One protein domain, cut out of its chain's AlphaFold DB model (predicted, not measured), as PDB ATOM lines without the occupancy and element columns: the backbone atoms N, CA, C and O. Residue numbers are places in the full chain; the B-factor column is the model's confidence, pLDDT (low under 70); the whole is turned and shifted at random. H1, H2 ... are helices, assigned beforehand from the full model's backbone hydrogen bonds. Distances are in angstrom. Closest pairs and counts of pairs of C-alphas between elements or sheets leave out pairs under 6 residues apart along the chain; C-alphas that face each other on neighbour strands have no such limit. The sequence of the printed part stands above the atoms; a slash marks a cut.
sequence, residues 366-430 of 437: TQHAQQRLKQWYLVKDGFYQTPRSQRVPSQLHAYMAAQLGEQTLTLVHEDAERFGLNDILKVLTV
ATOM      1  N   THR A 366     153.858  84.971  92.764       51.28
ATOM      2  CA  THR A 366     152.741  84.018  92.759       51.28
ATOM      3  C   THR A 366     153.228  82.587  92.513       51.28
ATOM      4  O   THR A 366     152.763  81.672  93.183       51.28
ATOM      5  N   GLN A 367     154.226  82.367  91.648       51.94
ATOM      6  CA  GLN A 367     154.825  81.034  91.457       51.94
ATOM      7  C   GLN A 367     155.511  80.511  92.722       51.94
ATOM      8  O   GLN A 367     155.333  79.351  93.098       51.94
ATOM      9  N   HIS A 368     156.281  81.363  93.401       63.09
ATOM     10  CA  HIS A 368     156.913  80.992  94.662       63.09
ATOM     11  C   HIS A 368     155.879  80.743  95.763       63.09
ATOM     12  O   HIS A 368     156.023  79.781  96.516       63.09
ATOM     13  N   ALA A 369     154.817  81.550  95.819       58.69
ATOM     14  CA  ALA A 369     153.715  81.324  96.743       58.69
ATOM     15  C   ALA A 369     152.997  79.995  96.468       58.69
ATOM     16  O   ALA A 369     152.792  79.203  97.382       58.69
ATOM     17  N   GLN A 370     152.706  79.681  95.203       53.69
ATOM     18  CA  GLN A 370     152.110  78.403  94.804       53.69
ATOM     19  C   GLN A 370     152.987  77.210  95.188       53.69
ATOM     20  O   GLN A 370     152.481  76.216  95.704       53.69
ATOM     21  N   GLN A 371     154.300  77.292  94.960       61.34
ATOM     22  CA  GLN A 371     155.229  76.230  95.354       61.34
ATOM     23  C   GLN A 371     155.235  76.024  96.874       61.34
ATOM     24  O   GLN A 371     155.159  74.879  97.320       61.34
ATOM     25  N   ARG A 372     155.250  77.107  97.663       75.88
ATOM     26  CA  ARG A 372     155.188  77.047  99.133       75.88
ATOM     27  C   ARG A 372     153.859  76.489  99.640       75.88
ATOM     28  O   ARG A 372     153.861  75.593 100.480       75.88
ATOM     29  N   LEU A 373     152.732  76.950  99.099       62.66
ATOM     30  CA  LEU A 373     151.394  76.466  99.455       62.66
ATOM     31  C   LEU A 373     151.213  74.990  99.085       62.66
ATOM     32  O   LEU A 373     150.703  74.203  99.882       62.66
ATOM     33  N   LYS A 374     151.703  74.575  97.912       55.59
ATOM     34  CA  LYS A 374     151.717  73.167  97.502       55.59
ATOM     35  C   LYS A 374     152.546  72.316  98.462       55.59
ATOM     36  O   LYS A 374     152.102  71.247  98.867       55.59
ATOM     37  N   GLN A 375     153.731  72.788  98.845       68.50
ATOM     38  CA  GLN A 375     154.581  72.102  99.815       68.50
ATOM     39  C   GLN A 375     153.895  71.987 101.186       68.50
ATOM     40  O   GLN A 375     153.988  70.943 101.830       68.50
ATOM     41  N   TRP A 376     153.147  73.013 101.601       80.00
ATOM     42  CA  TRP A 376     152.355  72.994 102.829       80.00
ATOM     43  C   TRP A 376     151.255  71.926 102.808       80.00
ATOM     44  O   TRP A 376     151.177  71.121 103.737       80.00
ATOM     45  N   TYR A 377     150.455  71.855 101.737       61.31
ATOM     46  CA  TYR A 377     149.423  70.819 101.598       61.31
ATOM     47  C   TYR A 377     150.029  69.412 101.585       61.31
ATOM     48  O   TYR A 377     149.536  68.541 102.294       61.31
ATOM     49  N   LEU A 378     151.149  69.207 100.883       58.66
ATOM     50  CA  LEU A 378     151.845  67.914 100.861       58.66
ATOM     51  C   LEU A 378     152.290  67.463 102.263       58.66
ATOM     52  O   LEU A 378     152.138  66.294 102.618       58.66
ATOM     53  N   VAL A 379     152.809  68.379 103.085       69.38
ATOM     54  CA  VAL A 379     153.214  68.073 104.468       69.38
ATOM     55  C   VAL A 379     152.004  67.821 105.368       69.38
ATOM     56  O   VAL A 379     152.033  66.902 106.190       69.38
ATOM     57  N   LYS A 380     150.929  68.599 105.211       74.06
ATOM     58  CA  LYS A 380     149.669  68.397 105.935       74.06
ATOM     59  C   LYS A 380     149.047  67.039 105.607       74.06
ATOM     60  O   LYS A 380     148.638  66.325 106.520       74.06
ATOM     61  N   ASP A 381     149.014  66.653 104.340       58.78
ATOM     62  CA  ASP A 381     148.492  65.353 103.920       58.78
ATOM     63  C   ASP A 381     149.363  64.221 104.476       58.78
ATOM     64  O   ASP A 381     148.839  63.273 105.065       58.78
ATOM     65  N   GLY A 382     150.692  64.380 104.436       63.53
ATOM     66  CA  GLY A 382     151.632  63.462 105.083       63.53
ATOM     67  C   GLY A 382     151.385  63.296 106.588       63.53
ATOM     68  O   GLY A 382     151.453  62.180 107.107       63.53
ATOM     69  N   PHE A 383     151.017  64.365 107.304       70.75
ATOM     70  CA  PHE A 383     150.635  64.281 108.719       70.75
ATOM     71  C   PHE A 383     149.397  63.401 108.938       70.75
ATOM     72  O   PHE A 383     149.383  62.562 109.842       70.75
ATOM     73  N   TYR A 384     148.353  63.573 108.123       65.00
ATOM     74  CA  TYR A 384     147.118  62.796 108.259       65.00
ATOM     75  C   TYR A 384     147.275  61.341 107.798       65.00
ATOM     76  O   TYR A 384     146.621  60.467 108.370       65.00
ATOM     77  N   GLN A 385     148.180  61.075 106.853       61.03
ATOM     78  CA  GLN A 385     148.541  59.730 106.391       61.03
ATOM     79  C   GLN A 385     149.457  58.981 107.370       61.03
ATOM     80  O   GLN A 385     149.410  57.755 107.448       61.03
ATOM     81  N   THR A 386     150.258  59.696 108.163       67.06
ATOM     82  CA  THR A 386     151.119  59.075 109.178       67.06
ATOM     83  C   THR A 386     150.257  58.491 110.310       67.06
ATOM     84  O   THR A 386     149.417  59.215 110.863       67.06
ATOM     85  N   PRO A 387     150.425  57.212 110.708       73.62
ATOM     86  CA  PRO A 387     149.700  56.623 111.833       73.62
ATOM     87  C   PRO A 387     149.872  57.447 113.112       73.62
ATOM     88  O   PRO A 387     150.967  57.920 113.403       73.62
ATOM     89  N   ARG A 388     148.813  57.600 113.919       71.69
ATOM     90  CA  ARG A 388     148.832  58.477 115.112       71.69
ATOM     91  C   ARG A 388     149.965  58.151 116.096       71.69
ATOM     92  O   ARG A 388     150.484  59.062 116.727       71.69
ATOM     93  N   SER A 389     150.364  56.882 116.195       76.19
ATOM     94  CA  SER A 389     151.484  56.406 117.022       76.19
ATOM     95  C   SER A 389     152.872  56.824 116.514       76.19
ATOM     96  O   SER A 389     153.832  56.752 117.271       76.19
ATOM     97  N   GLN A 390     152.978  57.251 115.255       74.44
ATOM     98  CA  GLN A 390     154.220  57.642 114.578       74.44
ATOM     99  C   GLN A 390     154.298  59.158 114.318       74.44
ATOM    100  O   GLN A 390     155.308  59.645 113.817       74.44
ATOM    101  N   ARG A 391     153.251  59.924 114.665       78.75
ATOM    102  CA  ARG A 391     153.226  61.384 114.507       78.75
ATOM    103  C   ARG A 391     154.072  62.045 115.587       78.75
ATOM    104  O   ARG A 391     153.635  62.181 116.731       78.75
ATOM    105  N   VAL A 392     155.269  62.476 115.208       76.88
ATOM    106  CA  VAL A 392     156.147  63.279 116.059       76.88
ATOM    107  C   VAL A 392     156.484  64.561 115.309       76.88
ATOM    108  O   VAL A 392     157.245  64.501 114.344       76.88
ATOM    109  N   PRO A 393     155.969  65.726 115.732       80.69
ATOM    110  CA  PRO A 393     154.934  65.993 116.744       80.69
ATOM    111  C   PRO A 393     153.529  65.439 116.442       80.69
ATOM    112  O   PRO A 393     153.161  65.219 115.291       80.69
ATOM    113  N   SER A 394     152.717  65.261 117.490       77.38
ATOM    114  CA  SER A 394     151.346  64.725 117.401       77.38
ATOM    115  C   SER A 394     150.290  65.766 117.009       77.38
ATOM    116  O   SER A 394     149.185  65.395 116.610       77.38
ATOM    117  N   GLN A 395     150.622  67.054 117.121       82.06
ATOM    118  CA  GLN A 395     149.786  68.177 116.706       82.06
ATOM    119  C   GLN A 395     150.217  68.674 115.324       82.06
ATOM    120  O   GLN A 395     151.411  68.816 115.063       82.06
ATOM    121  N   LEU A 396     149.244  68.981 114.460       77.25
ATOM    122  CA  LEU A 396     149.496  69.361 113.066       77.25
ATOM    123  C   LEU A 396     150.378  70.615 112.956       77.25
ATOM    124  O   LEU A 396     151.315  70.623 112.169       77.25
ATOM    125  N   HIS A 397     150.123  71.646 113.765       80.69
ATOM    126  CA  HIS A 397     150.911  72.882 113.736       80.69
ATOM    127  C   HIS A 397     152.394  72.623 114.053       80.69
ATOM    128  O   HIS A 397     153.272  72.960 113.261       80.69
ATOM    129  N   ALA A 398     152.667  71.931 115.164       80.31
ATOM    130  CA  ALA A 398     154.024  71.558 115.560       80.31
ATOM    131  C   ALA A 398     154.694  70.625 114.533       80.31
ATOM    132  O   ALA A 398     155.889  70.745 114.270       80.31
ATOM    133  N   TYR A 399     153.928  69.727 113.907       81.44
ATOM    134  CA  TYR A 399     154.426  68.862 112.838       81.44
ATOM    135  C   TYR A 399     154.830  69.636 111.587       81.44
ATOM    136  O   TYR A 399     155.902  69.401 111.035       81.44
ATOM    137  N   MET A 400     154.019  70.601 111.167       81.12
ATOM    138  CA  MET A 400     154.365  71.448 110.032       81.12
ATOM    139  C   MET A 400     155.577  72.333 110.339       81.12
ATOM    140  O   MET A 400     156.429  72.494 109.468       81.12
ATOM    141  N   ALA A 401     155.708  72.830 111.574       84.12
ATOM    142  CA  ALA A 401     156.878  73.601 111.998       84.12
ATOM    143  C   ALA A 401     158.162  72.761 111.945       84.12
ATOM    144  O   ALA A 401     159.189  73.241 111.470       84.12
ATOM    145  N   ALA A 402     158.087  71.486 112.340       83.56
ATOM    146  CA  ALA A 402     159.212  70.557 112.272       83.56
ATOM    147  C   ALA A 402     159.633  70.199 110.831       83.56
ATOM    148  O   ALA A 402     160.811  69.947 110.593       83.56
ATOM    149  N   GLN A 403     158.695  70.165 109.876       83.81
ATOM    150  CA  GLN A 403     158.956  69.731 108.494       83.81
ATOM    151  C   GLN A 403     159.305  70.877 107.534       83.81
ATOM    152  O   GLN A 403     160.097  70.690 106.614       83.81
ATOM    153  N   LEU A 404     158.701  72.054 107.717       82.75
ATOM    154  CA  LEU A 404     158.864  73.202 106.817       82.75
ATOM    155  C   LEU A 404     159.759  74.296 107.408       82.75
ATOM    156  O   LEU A 404     160.338  75.072 106.655       82.75
ATOM    157  N   GLY A 405     159.892  74.351 108.735       84.81
ATOM    158  CA  GLY A 405     160.551  75.444 109.444       84.81
ATOM    159  C   GLY A 405     159.642  76.664 109.631       84.81
ATOM    160  O   GLY A 405     158.767  76.954 108.813       84.81
ATOM    161  N   GLU A 406     159.861  77.408 110.718       83.00
ATOM    162  CA  GLU A 406     159.007  78.545 111.099       83.00
ATOM    163  C   GLU A 406     158.985  79.657 110.044       83.00
ATOM    164  O   GLU A 406     157.922  80.185 109.738       83.00
ATOM    165  N   GLN A 407     160.124  79.955 109.408       82.88
ATOM    166  CA  GLN A 407     160.205  80.981 108.361       82.88
ATOM    167  C   GLN A 407     159.330  80.650 107.144       82.88
ATOM    168  O   GLN A 407     158.668  81.529 106.594       82.88
ATOM    169  N   THR A 408     159.288  79.383 106.727       79.62
ATOM    170  CA  THR A 408     158.429  78.950 105.620       79.62
ATOM    171  C   THR A 408     156.961  78.982 106.023       79.62
ATOM    172  O   THR A 408     156.131  79.351 105.200       79.62
ATOM    173  N   LEU A 409     156.627  78.672 107.281       83.62
ATOM    174  CA  LEU A 409     155.257  78.806 107.784       83.62
ATOM    175  C   LEU A 409     154.785  80.258 107.851       83.62
ATOM    176  O   LEU A 409     153.636  80.514 107.506       83.62
ATOM    177  N   THR A 410     155.650  81.203 108.227       83.69
ATOM    178  CA  THR A 410     155.329  82.638 108.176       83.69
ATOM    179  C   THR A 410     155.028  83.077 106.746       83.69
ATOM    180  O   THR A 410     153.996  83.692 106.503       83.69
ATOM    181  N   LEU A 411     155.858  82.674 105.777       81.62
ATOM    182  CA  LEU A 411     155.618  82.979 104.362       81.62
ATOM    183  C   LEU A 411     154.339  82.315 103.830       81.62
ATOM    184  O   LEU A 411     153.612  82.921 103.054       81.62
ATOM    185  N   VAL A 412     154.031  81.091 104.267       77.44
ATOM    186  CA  VAL A 412     152.768  80.415 103.927       77.44
ATOM    187  C   VAL A 412     151.569  81.121 104.559       77.44
ATOM    188  O   VAL A 412     150.522  81.190 103.925       77.44
ATOM    189  N   HIS A 413     151.701  81.652 105.775       83.19
ATOM    190  CA  HIS A 413     150.659  82.448 106.416       83.19
ATOM    191  C   HIS A 413     150.398  83.739 105.634       83.19
ATOM    192  O   HIS A 413     149.254  84.023 105.297       83.19
ATOM    193  N   GLU A 414     151.451  84.479 105.280       76.31
ATOM    194  CA  GLU A 414     151.363  85.692 104.456       76.31
ATOM    195  C   GLU A 414     150.760  85.403 103.071       76.31
ATOM    196  O   GLU A 414     149.889  86.136 102.601       76.31
ATOM    197  N   ASP A 415     151.165  84.300 102.429       70.62
ATOM    198  CA  ASP A 415     150.582  83.847 101.166       70.62
ATOM    199  C   ASP A 415     149.097  83.465 101.363       70.62
ATOM    200  O   ASP A 415     148.237  83.873 100.585       70.62
ATOM    201  N   ALA A 416     148.744  82.747 102.433       65.94
ATOM    202  CA  ALA A 416     147.364  82.367 102.738       65.94
ATOM    203  C   ALA A 416     146.458  83.573 103.043       65.94
ATOM    204  O   ALA A 416     145.295  83.566 102.638       65.94
ATOM    205  N   GLU A 417     146.974  84.618 103.697       68.62
ATOM    206  CA  GLU A 417     146.277  85.899 103.868       68.62
ATOM    207  C   GLU A 417     146.087  86.599 102.521       68.62
ATOM    208  O   GLU A 417     144.976  87.030 102.200       68.62
ATOM    209  N   ARG A 418     147.145  86.648 101.700       60.78
ATOM    210  CA  ARG A 418     147.128  87.250 100.360       60.78
ATOM    211  C   ARG A 418     146.115  86.579  99.427       60.78
ATOM    212  O   ARG A 418     145.500  87.274  98.622       60.78
ATOM    213  N   PHE A 419     145.932  85.262  99.530       50.81
ATOM    214  CA  PHE A 419     145.022  84.480  98.678       50.81
ATOM    215  C   PHE A 419     143.681  84.122  99.352       50.81
ATOM    216  O   PHE A 419     142.845  83.452  98.750       50.81
ATOM    217  N   GLY A 420     143.427  84.573 100.586       53.34
ATOM    218  CA  GLY A 420     142.157  84.331 101.287       53.34
ATOM    219  C   GLY A 420     141.889  82.860 101.648       53.34
ATOM    220  O   GLY A 420     140.730  82.428 101.699       53.34
ATOM    221  N   LEU A 421     142.944  82.081 101.903       56.69
ATOM    222  CA  LEU A 421     142.899  80.642 102.187       56.69
ATOM    223  C   LEU A 421     142.587  80.380 103.669       56.69
ATOM    224  O   LEU A 421     143.446  80.022 104.477       56.69
ATOM    225  N   ASN A 422     141.321  80.586 104.038       68.19
ATOM    226  CA  ASN A 422     140.841  80.524 105.426       68.19
ATOM    227  C   ASN A 422     141.075  79.174 106.125       68.19
ATOM    228  O   ASN A 422     141.130  79.121 107.349       68.19
ATOM    229  N   ASP A 423     141.160  78.074 105.383       61.25
ATOM    230  CA  ASP A 423     141.474  76.746 105.911       61.25
ATOM    231  C   ASP A 423     142.934  76.642 106.371       61.25
ATOM    232  O   ASP A 423     143.195  76.070 107.428       61.25
ATOM    233  N   ILE A 424     143.866  77.240 105.625       71.94
ATOM    234  CA  ILE A 424     145.278  77.348 106.006       71.94
ATOM    235  C   ILE A 424     145.415  78.289 107.199       71.94
ATOM    236  O   ILE A 424     146.010  77.918 108.210       71.94
ATOM    237  N   LEU A 425     144.780  79.463 107.127       74.50
ATOM    238  CA  LEU A 425     144.806  80.447 108.210       74.50
ATOM    239  C   LEU A 425     144.273  79.857 109.511       74.50
ATOM    240  O   LEU A 425     144.926  79.999 110.534       74.50
ATOM    241  N   LYS A 426     143.159  79.114 109.489       76.12
ATOM    242  CA  LYS A 426     142.619  78.429 110.678       76.12
ATOM    243  C   LYS A 426     143.587  77.435 111.301       76.12
ATOM    244  O   LYS A 426     143.544  77.244 112.505       76.12
ATOM    245  N   VAL A 427     144.408  76.773 110.494       71.94
ATOM    246  CA  VAL A 427     145.383  75.788 110.973       71.94
ATOM    247  C   VAL A 427     146.641  76.474 111.516       71.94
ATOM    248  O   VAL A 427     147.238  75.978 112.467       71.94
ATOM    249  N   LEU A 428     147.026  77.613 110.937       72.50
ATOM    250  CA  LEU A 428     148.203  78.386 111.338       72.50
ATOM    251  C   LEU A 428     147.929  79.394 112.471       72.50
ATOM    252  O   LEU A 428     148.858  79.782 113.166       72.50
ATOM    253  N   THR A 429     146.673  79.788 112.697       67.44
ATOM    254  CA  THR A 429     146.258  80.692 113.792       67.44
ATOM    255  C   THR A 429     145.934  79.972 115.100       67.44
ATOM    256  O   THR A 429     145.650  80.635 116.099       67.44
ATOM    257  N   VAL A 430     146.005  78.633 115.142       53.16
ATOM    258  CA  VAL A 430     145.926  77.893 116.410       53.16
ATOM    259  C   VAL A 430     147.210  78.151 117.200       53.16
ATOM    260  O   VAL A 430     148.183  77.407 117.098       53.16
TER     261      VAL A 430
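What this domain is: This is residues 366 to 430 of the 437 residues of an uncharacterized protein of Aliidiomarina maris (UniProt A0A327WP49). One long helix, H1, runs along most of an elongated body, and two shorter helices cross it steeply on the same side, H3 over its first half and H2 over its second. The short H4 folds back along H3 as a helical hairpin, and the loop of residues 386 to 395 turns round beyond the last residue of H1 to bring the backbone back to H2. The printed part has 65 residues, with four named helices in the order H1, H2, H3, H4 and no named strand; the class is all helix. The whole is compact, with a radius of gyration of the C-alphas of 11.5 A, and spans 36 by 22 by 18 A.

Where its parts are: Find C-alpha 366 at (152.741, 84.018, 92.759); from there H1, residues 366 to 385, runs 28.2 A to C-alpha 385 at (148.541, 59.730, 106.391). After a short link of 10 residues, H2 takes residues 396 to 404. Past Gly 405 you reach H3, residues 406 to 418, 18.2 A from first to last C-alpha. Three residues later comes H4, residues 422 to 428, ending with C-alpha 428 at (148.203, 78.386, 111.338).

How they stand to each other: Begin with H1, the longest helix. Its residues 376 to 383 alone touch H2, closest at the C-alphas of Val 379 and Met 400, 6.6 A apart; the two helices stand at a steep tilt of 56 degrees and run opposite ways. Look earlier in H1, at residues 369 to 376, which alone touch H3: the C-alphas of Ala 369 and Asp 415 are the closest, 6.0 A apart, at a steep tilt of 66 degrees, opposite ways. The helix packing is mostly crossed, that is, most touching pairs stand at more than a shallow tilt. H2 and H3 are close but not clearly touching, with the C-alphas of Ala 401 and Leu 409 closest at 6.9 A, and their steep tilt of 69 degrees is only just short of about perpendicular. H3 and H4 form a hairpin: they touch at a shallow tilt of 20 degrees, opposite ways, with the C-alphas of Ala 416 and Leu 425 closest at 6.3 A. H4 and H2 only just touch, with 3 pairs of C-alphas within 8 A, the closest being those of His 397 and Leu 428 at 6.6 A, about perpendicular at 80 degrees. H1 and H4 are near each other, with 5 pairs of C-alphas within 10 A. In H1, H2, H3 and H4 every O i to N i+4 pair is within hydrogen-bond range.

The domain as a whole: The two C-alphas farthest apart are those of Thr 366 and Ser 389, 36.8 A. The printed part has no cut; the links H2 to H3 and H3 to H4 are tight, and no link is long. The mean pLDDT of the printed part is 71.1, and 27 residues are under 70, among them residues 366 to 371 and 416 to 423; H1 has a mean of 63.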